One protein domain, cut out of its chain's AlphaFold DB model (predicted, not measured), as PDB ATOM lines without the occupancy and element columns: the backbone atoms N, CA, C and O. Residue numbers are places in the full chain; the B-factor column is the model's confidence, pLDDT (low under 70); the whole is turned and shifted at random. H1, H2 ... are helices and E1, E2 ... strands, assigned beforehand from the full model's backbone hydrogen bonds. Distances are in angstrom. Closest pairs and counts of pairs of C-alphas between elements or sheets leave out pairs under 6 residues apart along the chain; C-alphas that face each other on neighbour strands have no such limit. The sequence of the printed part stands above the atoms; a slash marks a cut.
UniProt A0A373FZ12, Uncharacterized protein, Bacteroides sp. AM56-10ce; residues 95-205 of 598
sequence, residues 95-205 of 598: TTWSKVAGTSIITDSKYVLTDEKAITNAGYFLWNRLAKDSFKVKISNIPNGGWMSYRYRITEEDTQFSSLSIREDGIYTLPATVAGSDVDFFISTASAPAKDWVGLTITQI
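What this domain is: This is residues 95 to 205 of the 598 residues of an uncharacterized protein of Bacteroides sp. AM56-10ce (UniProt A0A373FZ12). Two antiparallel sheets lie partly face to face as a sandwich, E1 E2 E9 E4 E7 on one side and E3 E8 E5 E6 on the other, with the edge strand E7 nearest to E5 and E6. The one short helix, H1, lies at one end of the longest axis, and the loop between E5 and E6 reaches out at the other. The printed part has 111 residues, with nine named strands and one named helix, in the order E1, E2, E3, E4, E5, E6, E7, E8, H1, E9; under half of the residues are in named elements, and these are mostly strand. The whole is compact and rounded, with a radius of gyration of the C-alphas of 13.1 A and spans of 36 by 27 by 26 A.

Where its parts are: E1 is residues 104 to 106, 6.3 A from first to last C-alpha, beginning at C-alpha 104 at (262.889, 569.669, 486.441). E2 is residues 110 to 113, 10.2 A, and E3 is residues 124 to 128, 11.1 A. E4, residues 135 to 140, is the longest strand by residues and measures 16.4 A. E5 is residues 148 to 152, 13.3 A, and E6 is residues 162 to 166, 13.2 A. E7 is residues 170 to 174, 12.2 A, and E8 is residues 183 to 187, 13.4 A. H1 is residues 194 to 197, 5.6 A, beginning at C-alpha 194 at (274.083, 563.476, 482.212). E9 is residues 201 to 205, 12.5 A, ending at C-alpha 205 at (253.024, 555.099, 494.509).

How they stand to each other: The five-strand sheet runs E1, E2, E9, E4, E7, with E1 and E7 as its edge strands. It is twisted, its C-alphas lying up to 5.6 A off their best plane. E1 and E2 form a hairpin, antiparallel at 175 degrees, with N 105 and O 112 at 3.0 A, within hydrogen-bond range. E2 and E9 are antiparallel at 169 degrees, with N 111 and O 202 at 2.8 A. E9 and E4 are antiparallel at 146 degrees, with N 138 and O 203 at 2.8 A. E4 and E7 are antiparallel at 150 degrees, with N 174 and O 135 at 2.8 A. The four-strand sheet runs E3, E8, E5, E6, with E3 and E6 as its edge strands. Its C-alphas lie up to 3.6 A off their best plane, only just short of twisted. E3 and E8 are antiparallel at 169 degrees, with N 183 and O 128 at 2.8 A. E8 and E5 are antiparallel at 163 degrees, with N 149 and O 186 at 2.8 A. E5 and E6 form a hairpin, antiparallel at 153 degrees, with N 162 and O 152 at 2.8 A. Between the sheets, the closest C-alphas of E5 and E7 are those of Tyr 150 and Leu 174, 7.1 A apart. E4 and E8 are apart, as are E2 and E3. H1 is not on either sheet; its closest C-alpha to E2 is that of Trp 197, 7.3 A from that of Leu 113. H1 is too short for any pair of O i and N i+4 inside it; its one pair of O i and N i+3 is within hydrogen-bond range.

The domain as a whole: The two C-alphas farthest apart are those of Glu 157 and Lys 195, 36.6 A. The first and last printed C-alphas, of Thr 95 and Ile 205, are 15.8 A apart. The printed part has no cut. The links E1 to E2, E6 to E7 and H1 to E9 are tight; the others are short, and no link is long. The mean pLDDT of the printed part is 89.4, and no printed residue is under 70.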
ATOM      1  N   THR A  95     257.349 568.674 496.151       90.06
ATOM      2  CA  THR A  95     257.505 570.131 496.004       90.06
ATOM      3  C   THR A  95     258.359 570.752 497.115       90.06
ATOM      4  O   THR A  95     259.009 571.772 496.877       90.06
ATOM      5  N   THR A  96     258.431 570.100 498.281       90.06
ATOM      6  CA  THR A  96     259.287 570.495 499.415       90.06
ATOM      7  C   THR A  96     260.727 569.996 499.286       90.06
ATOM      8  O   THR A  96     261.616 570.478 499.991       90.06
ATOM      9  N   TRP A  97     260.989 569.066 498.363       92.31
ATOM     10  CA  TRP A  97     262.327 568.541 498.128       92.31
ATOM     11  C   TRP A  97     263.180 569.553 497.357       92.31
ATOM     12  O   TRP A  97     262.745 570.248 496.426       92.31
ATOM     13  N   SER A  98     264.443 569.617 497.754       92.06
ATOM     14  CA  SER A  98     265.440 570.492 497.165       92.06
ATOM     15  C   SER A  98     265.980 569.916 495.857       92.06
ATOM     16  O   SER A  98     266.108 568.704 495.682       92.06
ATOM     17  N   LYS A  99     266.264 570.817 494.916       91.56
ATOM     18  CA  LYS A  99     266.687 570.535 493.540       91.56
ATOM     19  C   LYS A  99     267.359 571.767 492.945       91.56
ATOM     20  O   LYS A  99     267.212 572.876 493.466       91.56
ATOM     21  N   VAL A 100     268.030 571.597 491.812       90.25
ATOM     22  CA  VAL A 100     268.481 572.734 491.001       90.25
ATOM     23  C   VAL A 100     267.259 573.422 490.370       90.25
ATOM     24  O   VAL A 100     266.336 572.774 489.876       90.25
ATOM     25  N   ALA A 101     267.206 574.751 490.444       86.75
ATOM     26  CA  ALA A 101     266.063 575.517 489.957       86.75
ATOM     27  C   ALA A 101     265.989 575.510 488.420       86.75
ATOM     28  O   ALA A 101     266.994 575.713 487.744       86.75
ATOM     29  N   GLY A 102     264.783 575.325 487.871       87.88
ATOM     30  CA  GLY A 102     264.525 575.393 486.426       87.88
ATOM     31  C   GLY A 102     264.933 574.157 485.616       87.88
ATOM     32  O   GLY A 102     264.819 574.186 484.396       87.88
ATOM     33  N   THR A 103     265.380 573.074 486.259       90.50
ATOM     34  CA  THR A 103     265.922 571.883 485.575       90.50
ATOM     35  C   THR A 103     265.038 570.633 485.694       90.50
ATOM     36  O   THR A 103     265.447 569.536 485.306       90.50
ATOM     37  N   SER A 104     263.835 570.773 486.254       92.56
ATOM     38  CA  SER A 104     262.889 569.669 486.441       92.56
ATOM     39  C   SER A 104     261.446 570.158 486.510       92.56
ATOM     40  O   SER A 104     261.196 571.264 486.995       92.56
ATOM     41  N   ILE A 105     260.501 569.287 486.164       89.06
ATOM     42  CA  ILE A 105     259.078 569.448 486.496       89.06
ATOM     43  C   ILE A 105     258.805 568.663 487.777       89.06
ATOM     44  O   ILE A 105     259.240 567.516 487.902       89.06
ATOM     45  N   ILE A 106     258.099 569.274 488.727       89.19
ATOM     46  CA  ILE A 106     257.795 568.654 490.016       89.19
ATOM     47  C   ILE A 106     256.336 568.895 490.403       89.19
ATOM     48  O   ILE A 106     255.829 570.005 490.235       89.19
ATOM     49  N   THR A 107     255.685 567.859 490.914       88.19
ATOM     50  CA  THR A 107     254.395 567.925 491.618       88.19
ATOM     51  C   THR A 107     254.587 567.408 493.046       88.19
ATOM     52  O   THR A 107     255.719 567.138 493.450       88.19
ATOM     53  N   ASP A 108     253.512 567.263 493.819       86.69
ATOM     54  CA  ASP A 108     253.556 566.654 495.158       86.69
ATOM     55  C   ASP A 108     254.119 565.217 495.143       86.69
ATOM     56  O   ASP A 108     254.812 564.789 496.060       86.69
ATOM     57  N   SER A 109     253.887 564.489 494.056       89.75
ATOM     58  CA  SER A 109     254.089 563.045 493.954       89.75
ATOM     59  C   SER A 109     255.015 562.640 492.810       89.75
ATOM     60  O   SER A 109     255.382 561.469 492.705       89.75
ATOM     61  N   LYS A 110     255.427 563.572 491.942       93.19
ATOM     62  CA  LYS A 110     256.228 563.260 490.753       93.19
ATOM     63  C   LYS A 110     257.375 564.235 490.538       93.19
ATOM     64  O   LYS A 110     257.206 565.445 490.599       93.19
ATOM     65  N   TYR A 111     258.528 563.682 490.188       95.38
ATOM     66  CA  TYR A 111     259.694 564.397 489.690       95.38
ATOM     67  C   TYR A 111     259.996 563.962 488.253       95.38
ATOM     68  O   TYR A 111     259.967 562.767 487.944       95.38
ATOM     69  N   VAL A 112     260.302 564.922 487.381       96.50
ATOM     70  CA  VAL A 112     260.776 564.689 486.012       96.50
ATOM     71  C   VAL A 112     262.037 565.503 485.774       96.50
ATOM     72  O   VAL A 112     262.004 566.732 485.850       96.50
ATOM     73  N   LEU A 113     263.131 564.827 485.437       95.50
ATOM     74  CA  LEU A 113     264.387 565.459 485.045       95.50
ATOM     75  C   LEU A 113     264.251 566.037 483.631       95.50
ATOM     76  O   LEU A 113     264.024 565.279 482.690       95.50
ATOM     77  N   THR A 114     264.387 567.352 483.451       96.25
ATOM     78  CA  THR A 114     264.189 567.994 482.132       96.25
ATOM     79  C   THR A 114     265.446 568.629 481.551       96.25
ATOM     80  O   THR A 114     265.469 568.928 480.361       96.25
ATOM     81  N   ASP A 115     266.479 568.842 482.362       94.44
ATOM     82  CA  ASP A 115     267.759 569.410 481.933       94.44
ATOM     83  C   ASP A 115     268.904 568.674 482.644       94.44
ATOM     84  O   ASP A 115     268.851 568.447 483.854       94.44
ATOM     85  N   GLU A 116     269.948 568.311 481.898       91.12
ATOM     86  CA  GLU A 116     271.136 567.627 482.418       91.12
ATOM     87  C   GLU A 116     271.858 568.426 483.513       91.12
ATOM     88  O   GLU A 116     272.483 567.840 484.397       91.12
ATOM     89  N   LYS A 117     271.714 569.759 483.516       91.12
ATOM     90  CA  LYS A 117     272.274 570.661 484.537       91.12
ATOM     91  C   LYS A 117     271.680 570.457 485.929       91.12
ATOM     92  O   LYS A 117     272.215 570.991 486.898       91.12
ATOM     93  N   ALA A 118     270.583 569.709 486.043       89.75
ATOM     94  CA  ALA A 118     270.048 569.273 487.328       89.75
ATOM     95  C   ALA A 118     271.030 568.393 488.112       89.75
ATOM     96  O   ALA A 118     270.975 568.356 489.342       89.75
ATOM     97  N   ILE A 119     271.892 567.657 487.405       89.81
ATOM     98  CA  ILE A 119     272.828 566.714 488.002       89.81
ATOM     99  C   ILE A 119     274.074 567.490 488.416       89.81
ATOM    100  O   ILE A 119     274.823 568.003 487.585       89.81
ATOM    101  N   THR A 120     274.291 567.596 489.724       84.75
ATOM    102  CA  THR A 120     275.463 568.294 490.257       84.75
ATOM    103  C   THR A 120     276.756 567.530 489.962       84.75
ATOM    104  O   THR A 120     276.745 566.333 489.674       84.75
ATOM    105  N   ASN A 121     277.910 568.190 490.112       77.62
ATOM    106  CA  ASN A 121     279.219 567.535 489.968       77.62
ATOM    107  C   ASN A 121     279.408 566.335 490.915       77.62
ATOM    108  O   ASN A 121     280.221 565.458 490.641       77.62
ATOM    109  N   ALA A 122     278.660 566.296 492.020       78.88
ATOM    110  CA  ALA A 122     278.654 565.200 492.981       78.88
ATOM    111  C   ALA A 122     277.465 564.239 492.782       78.88
ATOM    112  O   ALA A 122     277.125 563.513 493.708       78.88
ATOM    113  N   GLY A 123     276.812 564.243 491.615       83.06
ATOM    114  CA  GLY A 123     275.831 563.240 491.184       83.06
ATOM    115  C   GLY A 123     274.429 563.334 491.793       83.06
ATOM    116  O   GLY A 123     273.505 562.726 491.257       83.06
ATOM    117  N   TYR A 124     274.216 564.093 492.871       87.94
ATOM    118  CA  TYR A 124     272.878 564.280 493.445       87.94
ATOM    119  C   TYR A 124     272.047 565.276 492.627       87.94
ATOM    120  O   TYR A 124     272.593 566.244 492.084       87.94
ATOM    121  N   PHE A 125     270.733 565.045 492.549       91.62
ATOM    122  CA  PHE A 125     269.806 565.867 491.749       91.62
ATOM    123  C   PHE A 125     268.455 566.161 492.431       91.62
ATOM    124  O   PHE A 125     267.747 567.081 492.015       91.62
ATOM    125  N   LEU A 126     268.108 565.420 493.489       93.62
ATOM    126  CA  LEU A 126     266.890 565.603 494.284       93.62
ATOM    127  C   LEU A 126     267.162 565.161 495.732       93.62
ATOM    128  O   LEU A 126     267.615 564.035 495.930       93.62
ATOM    129  N   TRP A 127     266.921 566.021 496.728       92.31
ATOM    130  CA  TRP A 127     267.258 565.735 498.134       92.31
ATOM    131  C   TRP A 127     266.300 566.373 499.147       92.31
ATOM    132  O   TRP A 127     265.652 567.378 498.857       92.31
ATOM    133  N   ASN A 128     266.223 565.808 500.353       90.00
ATOM    134  CA  ASN A 128     265.408 566.319 501.458       90.00
ATOM    135  C   ASN A 128     266.060 566.003 502.817       90.00
ATOM    136  O   ASN A 128     266.731 564.993 502.952       90.00
ATOM    137  N   ARG A 129     265.853 566.855 503.828       82.12
ATOM    138  CA  ARG A 129     266.288 566.650 505.231       82.12
ATOM    139  C   ARG A 129     265.181 566.178 506.170       82.12
ATOM    140  O   ARG A 129     265.428 565.932 507.347       82.12
ATOM    141  N   LEU A 130     263.949 566.173 505.672       80.50
ATOM    142  CA  LEU A 130     262.742 565.945 506.463       80.50
ATOM    143  C   LEU A 130     261.981 564.691 506.046       80.50
ATOM    144  O   LEU A 130     261.037 564.322 506.744       80.50
ATOM    145  N   ALA A 131     262.380 564.046 504.948       80.44
ATOM    146  CA  ALA A 131     261.814 562.760 504.583       80.44
ATOM    147  C   ALA A 131     262.134 561.774 505.702       80.44
ATOM    148  O   ALA A 131     263.260 561.757 506.188       80.44
ATOM    149  N   LYS A 132     261.150 561.006 506.152       82.88
ATOM    150  CA  LYS A 132     261.307 560.112 507.316       82.88
ATOM    151  C   LYS A 132     260.610 558.781 507.118       82.88
ATOM    152  O   LYS A 132     261.046 557.773 507.663       82.88
ATOM    153  N   ASP A 133     259.548 558.773 506.326       87.12
ATOM    154  CA  ASP A 133     258.732 557.591 506.136       87.12
ATOM    155  C   ASP A 133     259.310 556.738 505.003       87.12
ATOM    156  O   ASP A 133     259.948 557.234 504.076       87.12
ATOM    157  N   SER A 134     259.107 555.424 505.075       90.44
ATOM    158  CA  SER A 134     259.370 554.556 503.930       90.44
ATOM    159  C   SER A 134     258.241 554.724 502.920       90.44
ATOM    160  O   SER A 134     257.066 554.738 503.290       90.44
ATOM    161  N   PHE A 135     258.586 554.828 501.637       92.19
ATOM    162  CA  PHE A 135     257.599 555.009 500.577       92.19
ATOM    163  C   PHE A 135     257.998 554.321 499.275       92.19
ATOM    164  O   PHE A 135     259.167 554.035 499.025       92.19
ATOM    165  N   LYS A 136     257.011 554.019 498.429       93.94
ATOM    166  CA  LYS A 136     257.227 553.352 497.139       93.94
ATOM    167  C   LYS A 136     257.294 554.371 496.012       93.94
ATOM    168  O   LYS A 136     256.489 555.298 495.962       93.94
ATOM    169  N   VAL A 137     258.194 554.155 495.059       95.44
ATOM    170  CA  VAL A 137     258.296 554.946 493.828       95.44
ATOM    171  C   VAL A 137     258.357 554.043 492.606       95.44
ATOM    172  O   VAL A 137     258.945 552.964 492.639       95.44
ATOM    173  N   LYS A 138     257.778 554.499 491.499       95.69
ATOM    174  CA  LYS A 138     258.077 554.007 490.161       95.69
ATOM    175  C   LYS A 138     259.154 554.895 489.548       95.69
ATOM    176  O   LYS A 138     258.958 556.107 489.438       95.69
ATOM    177  N   ILE A 139     260.248 554.277 489.128       96.12
ATOM    178  CA  ILE A 139     261.343 554.926 488.410       96.12
ATOM    179  C   ILE A 139     261.301 554.459 486.960       96.12
ATOM    180  O   ILE A 139     261.037 553.286 486.681       96.12
ATOM    181  N   SER A 140     261.464 555.388 486.025       96.31
ATOM    182  CA  SER A 140     261.437 555.081 484.592       96.31
ATOM    183  C   SER A 140     262.382 555.975 483.805       96.31
ATOM    184  O   SER A 140     262.622 557.111 484.225       96.31
ATOM    185  N   ASN A 141     262.815 555.486 482.642       95.12
ATOM    186  CA  ASN A 141     263.780 556.120 481.747       95.12
ATOM    187  C   ASN A 141     265.201 556.183 482.340       95.12
ATOM    188  O   ASN A 141     265.871 557.213 482.266       95.12
ATOM    189  N   ILE A 142     265.655 555.078 482.942       93.94
ATOM    190  CA  ILE A 142     267.071 554.873 483.265       93.94
ATOM    191  C   ILE A 142     267.831 554.553 481.960       93.94
ATOM    192  O   ILE A 142     267.433 553.639 481.233       93.94
ATOM    193  N   PRO A 143     268.916 555.278 481.629       93.06
ATOM    194  CA  PRO A 143     269.679 555.028 480.412       93.06
ATOM    195  C   PRO A 143     270.404 553.682 480.469       93.06
ATOM    196  O   PRO A 143     270.769 553.192 481.538       93.06
ATOM    197  N   ASN A 144     270.671 553.095 479.301       88.69
ATOM    198  CA  ASN A 144     271.367 551.814 479.210       88.69
ATOM    199  C   ASN A 144     272.747 551.874 479.892       88.69
ATOM    200  O   ASN A 144     273.562 552.740 479.576       88.69
ATOM    201  N   GLY A 145     273.006 550.953 480.822       85.88
ATOM    202  CA  GLY A 145     274.230 550.924 481.633       85.88
ATOM    203  C   GLY A 145     274.295 551.980 482.745       85.88
ATOM    204  O   GLY A 145     275.192 551.915 483.590       85.88
ATOM    205  N   GLY A 146     273.343 552.915 482.785       90.31
ATOM    206  CA  GLY A 146     273.198 553.891 483.852       90.31
ATOM    207  C   GLY A 146     272.749 553.240 485.155       90.31
ATOM    208  O   GLY A 146     271.974 552.286 485.167       90.31
ATOM    209  N   TRP A 147     273.224 553.768 486.278       91.00
ATOM    210  CA  TRP A 147     272.697 553.405 487.589       91.00
ATOM    211  C   TRP A 147     272.575 554.624 488.498       91.00
ATOM    212  O   TRP A 147     273.339 555.593 488.402       91.00
ATOM    213  N   MET A 148     271.599 554.551 489.396       93.50
ATOM    214  CA  MET A 148     271.373 555.535 490.445       93.50
ATOM    215  C   MET A 148     271.257 554.849 491.804       93.50
ATOM    216  O   MET A 148     271.161 553.622 491.904       93.50
ATOM    217  N   SER A 149     271.260 555.642 492.862       93.94
ATOM    218  CA  SER A 149     270.973 555.171 494.203       93.94
ATOM    219  C   SER A 149     270.098 556.147 494.969       93.94
ATOM    220  O   SER A 149     270.151 557.357 494.757       93.94
ATOM    221  N   TYR A 150     269.297 555.594 495.876       95.19
ATOM    222  CA  TYR A 150     268.655 556.356 496.939       95.19
ATOM    223  C   TYR A 150     269.501 556.217 498.203       95.19
ATOM    224  O   TYR A 150     269.740 555.096 498.667       95.19
ATOM    225  N   ARG A 151     270.000 557.338 498.721       92.69
ATOM    226  CA  ARG A 151     270.899 557.401 499.877       92.69
ATOM    227  C   ARG A 151     270.135 557.850 501.118       92.69
ATOM    228  O   ARG A 151     269.359 558.796 501.046       92.69
ATOM    229  N   TYR A 152     270.352 557.160 502.235       92.31
ATOM    230  CA  TYR A 152     269.632 557.355 503.499       92.31
ATOM    231  C   TYR A 152     270.500 556.964 504.704       92.31
ATOM    232  O   TYR A 152     271.554 556.344 504.537       92.31
ATOM    233  N   ARG A 153     270.077 557.318 505.923       88.25
ATOM    234  CA  ARG A 153     270.738 556.899 507.172       88.25
ATOM    235  C   ARG A 153     269.865 555.929 507.954       88.25
ATOM    236  O   ARG A 153     268.650 556.101 508.001       88.25
ATOM    237  N   ILE A 154     270.485 554.920 508.561       86.00
ATOM    238  CA  ILE A 154     269.781 553.888 509.332       86.00
ATOM    239  C   ILE A 154     269.657 554.328 510.792       86.00
ATOM    240  O   ILE A 154     268.611 554.124 511.402       86.00
ATOM    241  N   THR A 155     270.705 554.946 511.338       83.12
ATOM    242  CA  THR A 155     270.751 555.435 512.721       83.12
ATOM    243  C   THR A 155     271.237 556.885 512.795       83.12
ATOM    244  O   THR A 155     271.904 557.375 511.882       83.12
ATOM    245  N   GLU A 156     270.917 557.591 513.885       80.44
ATOM    246  CA  GLU A 156     271.382 558.973 514.112       80.44
ATOM    247  C   GLU A 156     272.910 559.064 514.269       80.44
ATOM    248  O   GLU A 156     273.507 560.102 513.988       80.44
ATOM    249  N   GLU A 157     273.548 557.964 514.677       80.88
ATOM    250  CA  GLU A 157     274.996 557.855 514.880       80.88
ATOM    251  C   GLU A 157     275.760 557.598 513.567       80.88
ATOM    252  O   GLU A 157     276.988 557.736 513.521       80.88
ATOM    253  N   ASP A 158     275.053 557.255 512.482       79.75
ATOM    254  CA  ASP A 158     275.669 556.947 511.196       79.75
ATOM    255  C   ASP A 158     276.375 558.183 510.619       79.75
ATOM    256  O   ASP A 158     275.770 559.208 510.285       79.75
ATOM    257  N   THR A 159     277.686 558.054 510.424       77.75
ATOM    258  CA  THR A 159     278.506 559.073 509.749       77.75
ATOM    259  C   THR A 159     278.528 558.911 508.227       77.75
ATOM    260  O   THR A 159     278.979 559.812 507.522       77.75
ATOM    261  N   GLN A 160     278.032 557.783 507.704       82.88
ATOM    262  CA  GLN A 160     277.984 557.465 506.275       82.88
ATOM    263  C   GLN A 160     276.565 557.106 505.835       82.88
ATOM    264  O   GLN A 160     275.778 556.568 506.609       82.88
ATOM    265  N   PHE A 161     276.248 557.377 504.568       84.94
ATOM    266  CA  PHE A 161     274.978 556.968 503.978       84.94
ATOM    267  C   PHE A 161     274.975 555.478 503.648       84.94
ATOM    268  O   PHE A 161     275.917 554.959 503.047       84.94
ATOM    269  N   SER A 162     273.857 554.828 503.947       90.88
ATOM    270  CA  SER A 162     273.449 553.600 503.273       90.88
ATOM    271  C   SER A 162     272.851 553.936 501.908       90.88
ATOM    272  O   SER A 162     272.379 555.052 501.680       90.88
ATOM    273  N   SER A 163     272.877 552.986 500.971       92.19
ATOM    274  CA  SER A 163     272.369 553.215 499.617       92.19
ATOM    275  C   SER A 163     271.592 552.026 499.072       92.19
ATOM    276  O   SER A 163     272.118 550.912 499.020       92.19
ATOM    277  N   LEU A 164     270.391 552.287 498.566       93.62
ATOM    278  CA  LEU A 164     269.649 551.359 497.719       93.62
ATOM    279  C   LEU A 164     270.094 551.557 496.265       93.62
ATOM    280  O   LEU A 164     269.941 552.651 495.727       93.62
ATOM    281  N   SER A 165     270.648 550.518 495.634       92.56
ATOM    282  CA  SER A 165     271.053 550.559 494.219       92.56
ATOM    283  C   SER A 165     269.867 550.328 493.285       92.56
ATOM    284  O   SER A 165     269.082 549.410 493.500       92.56
ATOM    285  N   ILE A 166     269.783 551.125 492.219       94.19
ATOM    286  CA  ILE A 166     268.677 551.141 491.257       94.19
ATOM    287  C   ILE A 166     269.292 551.128 489.853       94.19
ATOM    288  O   ILE A 166     269.987 552.068 489.456       94.19
ATOM    289  N   ARG A 167     269.096 550.024 489.129       90.62
ATOM    290  CA  ARG A 167     269.787 549.745 487.853       90.62
ATOM    291  C   ARG A 167     268.855 549.614 486.656       90.62
ATOM    292  O   ARG A 167     269.324 549.620 485.527       90.62
ATOM    293  N   GLU A 168     267.559 549.491 486.903       91.19
ATOM    294  CA  GLU A 168     266.559 549.279 485.864       91.19
ATOM    295  C   GLU A 168     265.256 550.002 486.194       91.19
ATOM    296  O   GLU A 168     264.975 550.339 487.349       91.19
ATOM    297  N   ASP A 169     264.458 550.265 485.168       92.31
ATOM    298  CA  ASP A 169     263.114 550.799 485.343       92.31
ATOM    299  C   ASP A 169     262.285 549.837 486.199       92.31
ATOM    300  O   ASP A 169     262.282 548.626 485.982       92.31
ATOM    301  N   GLY A 170     261.552 550.360 487.177       90.12
ATOM    302  CA  GLY A 170     260.885 549.484 488.128       90.12
ATOM    303  C   GLY A 170     260.176 550.201 489.258       90.12
ATOM    304  O   GLY A 170     260.108 551.430 489.314       90.12
ATOM    305  N   ILE A 171     259.614 549.396 490.155       89.50
ATOM    306  CA  ILE A 171     258.998 549.855 491.397       89.50
ATOM    307  C   ILE A 171     259.948 549.525 492.540       89.50
ATOM    308  O   ILE A 171     260.337 548.374 492.709       89.50
ATOM    309  N   TYR A 172     260.267 550.534 493.340       91.81
ATOM    310  CA  TYR A 172     261.213 550.436 494.441       91.81
ATOM    311  C   TYR A 172     260.558 550.921 495.730       91.81
ATOM    312  O   TYR A 172     259.896 551.959 495.741       91.81
ATOM    313  N   THR A 173     260.750 550.178 496.819       92.88
ATOM    314  CA  THR A 173     260.439 550.650 498.173       92.88
ATOM    315  C   THR A 173     261.670 551.366 498.704       92.88
ATOM    316  O   THR A 173     262.714 550.745 498.903       92.88
ATOM    317  N   LEU A 174     261.557 552.673 498.904       93.81
ATOM    318  CA  LEU A 174     262.608 553.501 499.466       93.81
ATOM    319  C   LEU A 174     262.577 553.375 500.994       93.81
ATOM    320  O   LEU A 174     261.503 553.504 501.597       93.81
ATOM    321  N   PRO A 175     263.720 553.077 501.629       91.31
ATOM    322  CA  PRO A 175     263.800 552.963 503.077       91.31
ATOM    323  C   PRO A 175     263.475 554.281 503.784       91.31
ATOM    324  O   PRO A 175     263.775 555.365 503.280       91.31
ATOM    325  N   ALA A 176     262.898 554.155 504.978       89.75
ATOM    326  CA  ALA A 176     262.821 555.246 505.938       89.75
ATOM    327  C   ALA A 176     264.236 555.716 506.317       89.75
ATOM    328  O   ALA A 176     265.193 554.937 506.276       89.75
ATOM    329  N   THR A 177     264.353 556.974 506.722       89.62
ATOM    330  CA  THR A 177     265.586 557.530 507.286       89.62
ATOM    331  C   THR A 177     265.313 558.046 508.692       89.62
ATOM    332  O   THR A 177     264.174 558.361 509.045       89.62
ATOM    333  N   VAL A 178     266.362 558.176 509.494       86.94
ATOM    334  CA  VAL A 178     266.267 558.850 510.792       86.94
ATOM    335  C   VAL A 178     265.920 560.334 510.639       86.94
ATOM    336  O   VAL A 178     266.355 561.004 509.696       86.94
ATOM    337  N   ALA A 179     265.127 560.848 511.579       76.19
ATOM    338  CA  ALA A 179     264.620 562.215 511.548       76.19
ATOM    339  C   ALA A 179     265.761 563.251 511.539       76.19
ATOM    340  O   ALA A 179     266.749 563.121 512.256       76.19
ATOM    341  N   GLY A 180     265.618 564.300 510.723       73.94
ATOM    342  CA  GLY A 180     266.603 565.385 510.624       73.94
ATOM    343  C   GLY A 180     267.871 565.046 509.829       73.94
ATOM    344  O   GLY A 180     268.780 565.876 509.769       73.94
ATOM    345  N   SER A 181     267.941 563.863 509.212       82.44
ATOM    346  CA  SER A 181     269.035 563.474 508.317       82.44
ATOM    347  C   SER A 181     268.701 563.718 506.847       82.44
ATOM    348  O   SER A 181     267.544 563.677 506.439       82.44
ATOM    349  N   ASP A 182     269.736 563.963 506.041       84.12
ATOM    350  CA  ASP A 182     269.596 564.079 504.589       84.12
ATOM    351  C   ASP A 182     269.200 562.725 503.958       84.12
ATOM    352  O   ASP A 182     269.682 561.664 504.359       84.12
ATOM    353  N   VAL A 183     268.372 562.778 502.920       89.69
ATOM    354  CA  VAL A 183     268.187 561.731 501.911       89.69
ATOM    355  C   VAL A 183     268.345 562.344 500.539       89.69
ATOM    356  O   VAL A 183     268.009 563.515 500.326       89.69
ATOM    357  N   ASP A 184     268.818 561.555 499.584       92.38
ATOM    358  CA  ASP A 184     268.936 562.033 498.217       92.38
ATOM    359  C   ASP A 184     268.911 560.917 497.178       92.38
ATOM    360  O   ASP A 184     269.221 559.755 497.449       92.38
ATOM    361  N   PHE A 185     268.558 561.315 495.960       94.00
ATOM    362  CA  PHE A 185     268.819 560.531 494.772       94.00
ATOM    363  C   PHE A 185     270.139 560.967 494.145       94.00
ATOM    364  O   PHE A 185     270.338 562.141 493.805       94.00
ATOM    365  N   PHE A 186     271.006 559.981 493.936       92.38
ATOM    366  CA  PHE A 186     272.326 560.125 493.350       92.38
ATOM    367  C   PHE A 186     272.408 559.345 492.039       92.38
ATOM    368  O   PHE A 186     272.080 558.165 491.989       92.38
ATOM    369  N   ILE A 187     272.896 559.986 490.983       90.69
ATOM    370  CA  ILE A 187     273.220 559.365 489.700       90.69
ATOM    371  C   ILE A 187     274.736 559.300 489.541       90.69
ATOM    372  O   ILE A 187     275.452 560.269 489.801       90.69
ATOM    373  N   SER A 188     275.232 558.175 489.026       81.31
ATOM    374  CA  SER A 188     276.622 558.078 488.591       81.31
ATOM    375  C   SER A 188     276.781 558.570 487.151       81.31
ATOM    376  O   SER A 188     276.498 557.840 486.203       81.31
ATOM    377  N   THR A 189     277.306 559.781 486.959       78.00
ATOM    378  CA  THR A 189     277.620 560.322 485.617       78.00
ATOM    379  C   THR A 189     278.788 559.608 484.928       78.00
ATOM    380  O   THR A 189     278.971 559.742 483.721       78.00
ATOM    381  N   ALA A 190     279.561 558.810 485.672       80.31
ATOM    382  CA  ALA A 190     280.556 557.900 485.108       80.31
ATOM    383  C   ALA A 190     279.912 556.677 484.427       80.31
ATOM    384  O   ALA A 190     280.532 556.074 483.557       80.31
ATOM    385  N   SER A 191     278.689 556.306 484.828       80.19
ATOM    386  CA  SER A 191     277.960 555.166 484.253       80.19
ATOM    387  C   SER A 191     277.231 555.514 482.956       80.19
ATOM    388  O   SER A 191     277.225 554.715 482.027       80.19
ATOM    389  N   ALA A 192     276.670 556.722 482.876       86.12
ATOM    390  CA  ALA A 192     276.047 557.265 481.676       86.12
ATOM    391  C   ALA A 192     276.123 558.808 481.687       86.12
ATOM    392  O   ALA A 192     275.956 559.404 482.758       86.12
ATOM    393  N   PRO A 193     276.345 559.465 480.528       88.69
ATOM    394  CA  PRO A 193     276.342 560.923 480.401       88.69
ATOM    395  C   PRO A 193     275.069 561.578 480.956       88.69
ATOM    396  O   PRO A 193     273.972 561.069 480.756       88.69
ATOM    397  N   ALA A 194     275.197 562.752 481.585       88.06
ATOM    398  CA  ALA A 194     274.083 563.476 482.212       88.06
ATOM    399  C   ALA A 194     272.890 563.724 481.262       88.06
ATOM    400  O   ALA A 194     271.745 563.491 481.648       88.06
ATOM    401  N   LYS A 195     273.149 564.105 480.003       90.81
ATOM    402  CA  LYS A 195     272.133 564.225 478.940       90.81
ATOM    403  C   LYS A 195     271.251 562.992 478.750       90.81
ATOM    404  O   LYS A 195     270.081 563.150 478.420       90.81
ATOM    405  N   ASP A 196     271.783 561.790 478.960       92.62
ATOM    406  CA  ASP A 196     271.061 560.544 478.682       92.62
ATOM    407  C   ASP A 196     270.052 560.224 479.798       92.62
ATOM    408  O   ASP A 196     269.159 559.402 479.613       92.62
ATOM    409  N   TRP A 197     270.154 560.908 480.942       93.12
ATOM    410  CA  TRP A 197     269.188 560.822 482.035       93.12
ATOM    411  C   TRP A 197     267.981 561.743 481.840       93.12
ATOM    412  O   TRP A 197     266.973 561.572 482.527       93.12
ATOM    413  N   VAL A 198     268.052 562.735 480.945       94.25
ATOM    414  CA  VAL A 198     266.933 563.659 480.698       94.25
ATOM    415  C   VAL A 198     265.689 562.864 480.286       94.25
ATOM    416  O   VAL A 198     265.738 562.002 479.412       94.25
ATOM    417  N   GLY A 199     264.565 563.146 480.943       94.62
ATOM    418  CA  GLY A 199     263.325 562.377 480.840       94.62
ATOM    419  C   GLY A 199     263.127 561.353 481.961       94.62
ATOM    420  O   GLY A 199     262.028 560.812 482.076       94.62
ATOM    421  N   LEU A 200     264.135 561.112 482.813       96.06
ATOM    422  CA  LEU A 200     264.002 560.312 484.032       96.06
ATOM    423  C   LEU A 200     262.792 560.781 484.845       96.06
ATOM    424  O   LEU A 200     262.641 561.972 485.135       96.06
ATOM    425  N   THR A 201     261.973 559.823 485.274       97.31
ATOM    426  CA  THR A 201     260.842 560.093 486.166       97.31
ATOM    427  C   THR A 201     260.954 559.313 487.466       97.31
ATOM    428  O   THR A 201     261.308 558.135 487.454       97.31
ATOM    429  N   ILE A 202     260.598 559.966 488.572       97.06
ATOM    430  CA  ILE A 202     260.390 559.347 489.885       97.06
ATOM    431  C   ILE A 202     258.965 559.699 490.297       97.06
ATOM    432  O   ILE A 202     258.648 560.869 490.492       97.06
ATOM    433  N   THR A 203     258.084 558.705 490.374       95.00
ATOM    434  CA  THR A 203     256.667 558.908 490.714       95.00
ATOM    435  C   THR A 203     256.326 558.104 491.956       95.00
ATOM    436  O   THR A 203     256.479 556.885 491.940       95.00
ATOM    437  N   GLN A 204     255.858 558.749 493.020       92.94
ATOM    438  CA  GLN A 204     255.389 558.059 494.215       92.94
ATOM    439  C   GLN A 204     254.199 557.157 493.889       92.94
ATOM    440  O   GLN A 204     253.325 557.493 493.085       92.94
ATOM    441  N   ILE A 205     254.174 555.990 494.522       90.50
ATOM    442  CA  ILE A 205     253.024 555.099 494.509       90.50
ATOM    443  C   ILE A 205     252.218 555.394 495.777       90.50
ATOM    444  O   ILE A 205     252.748 555.179 496.868       90.50
TER     445      ILE A 205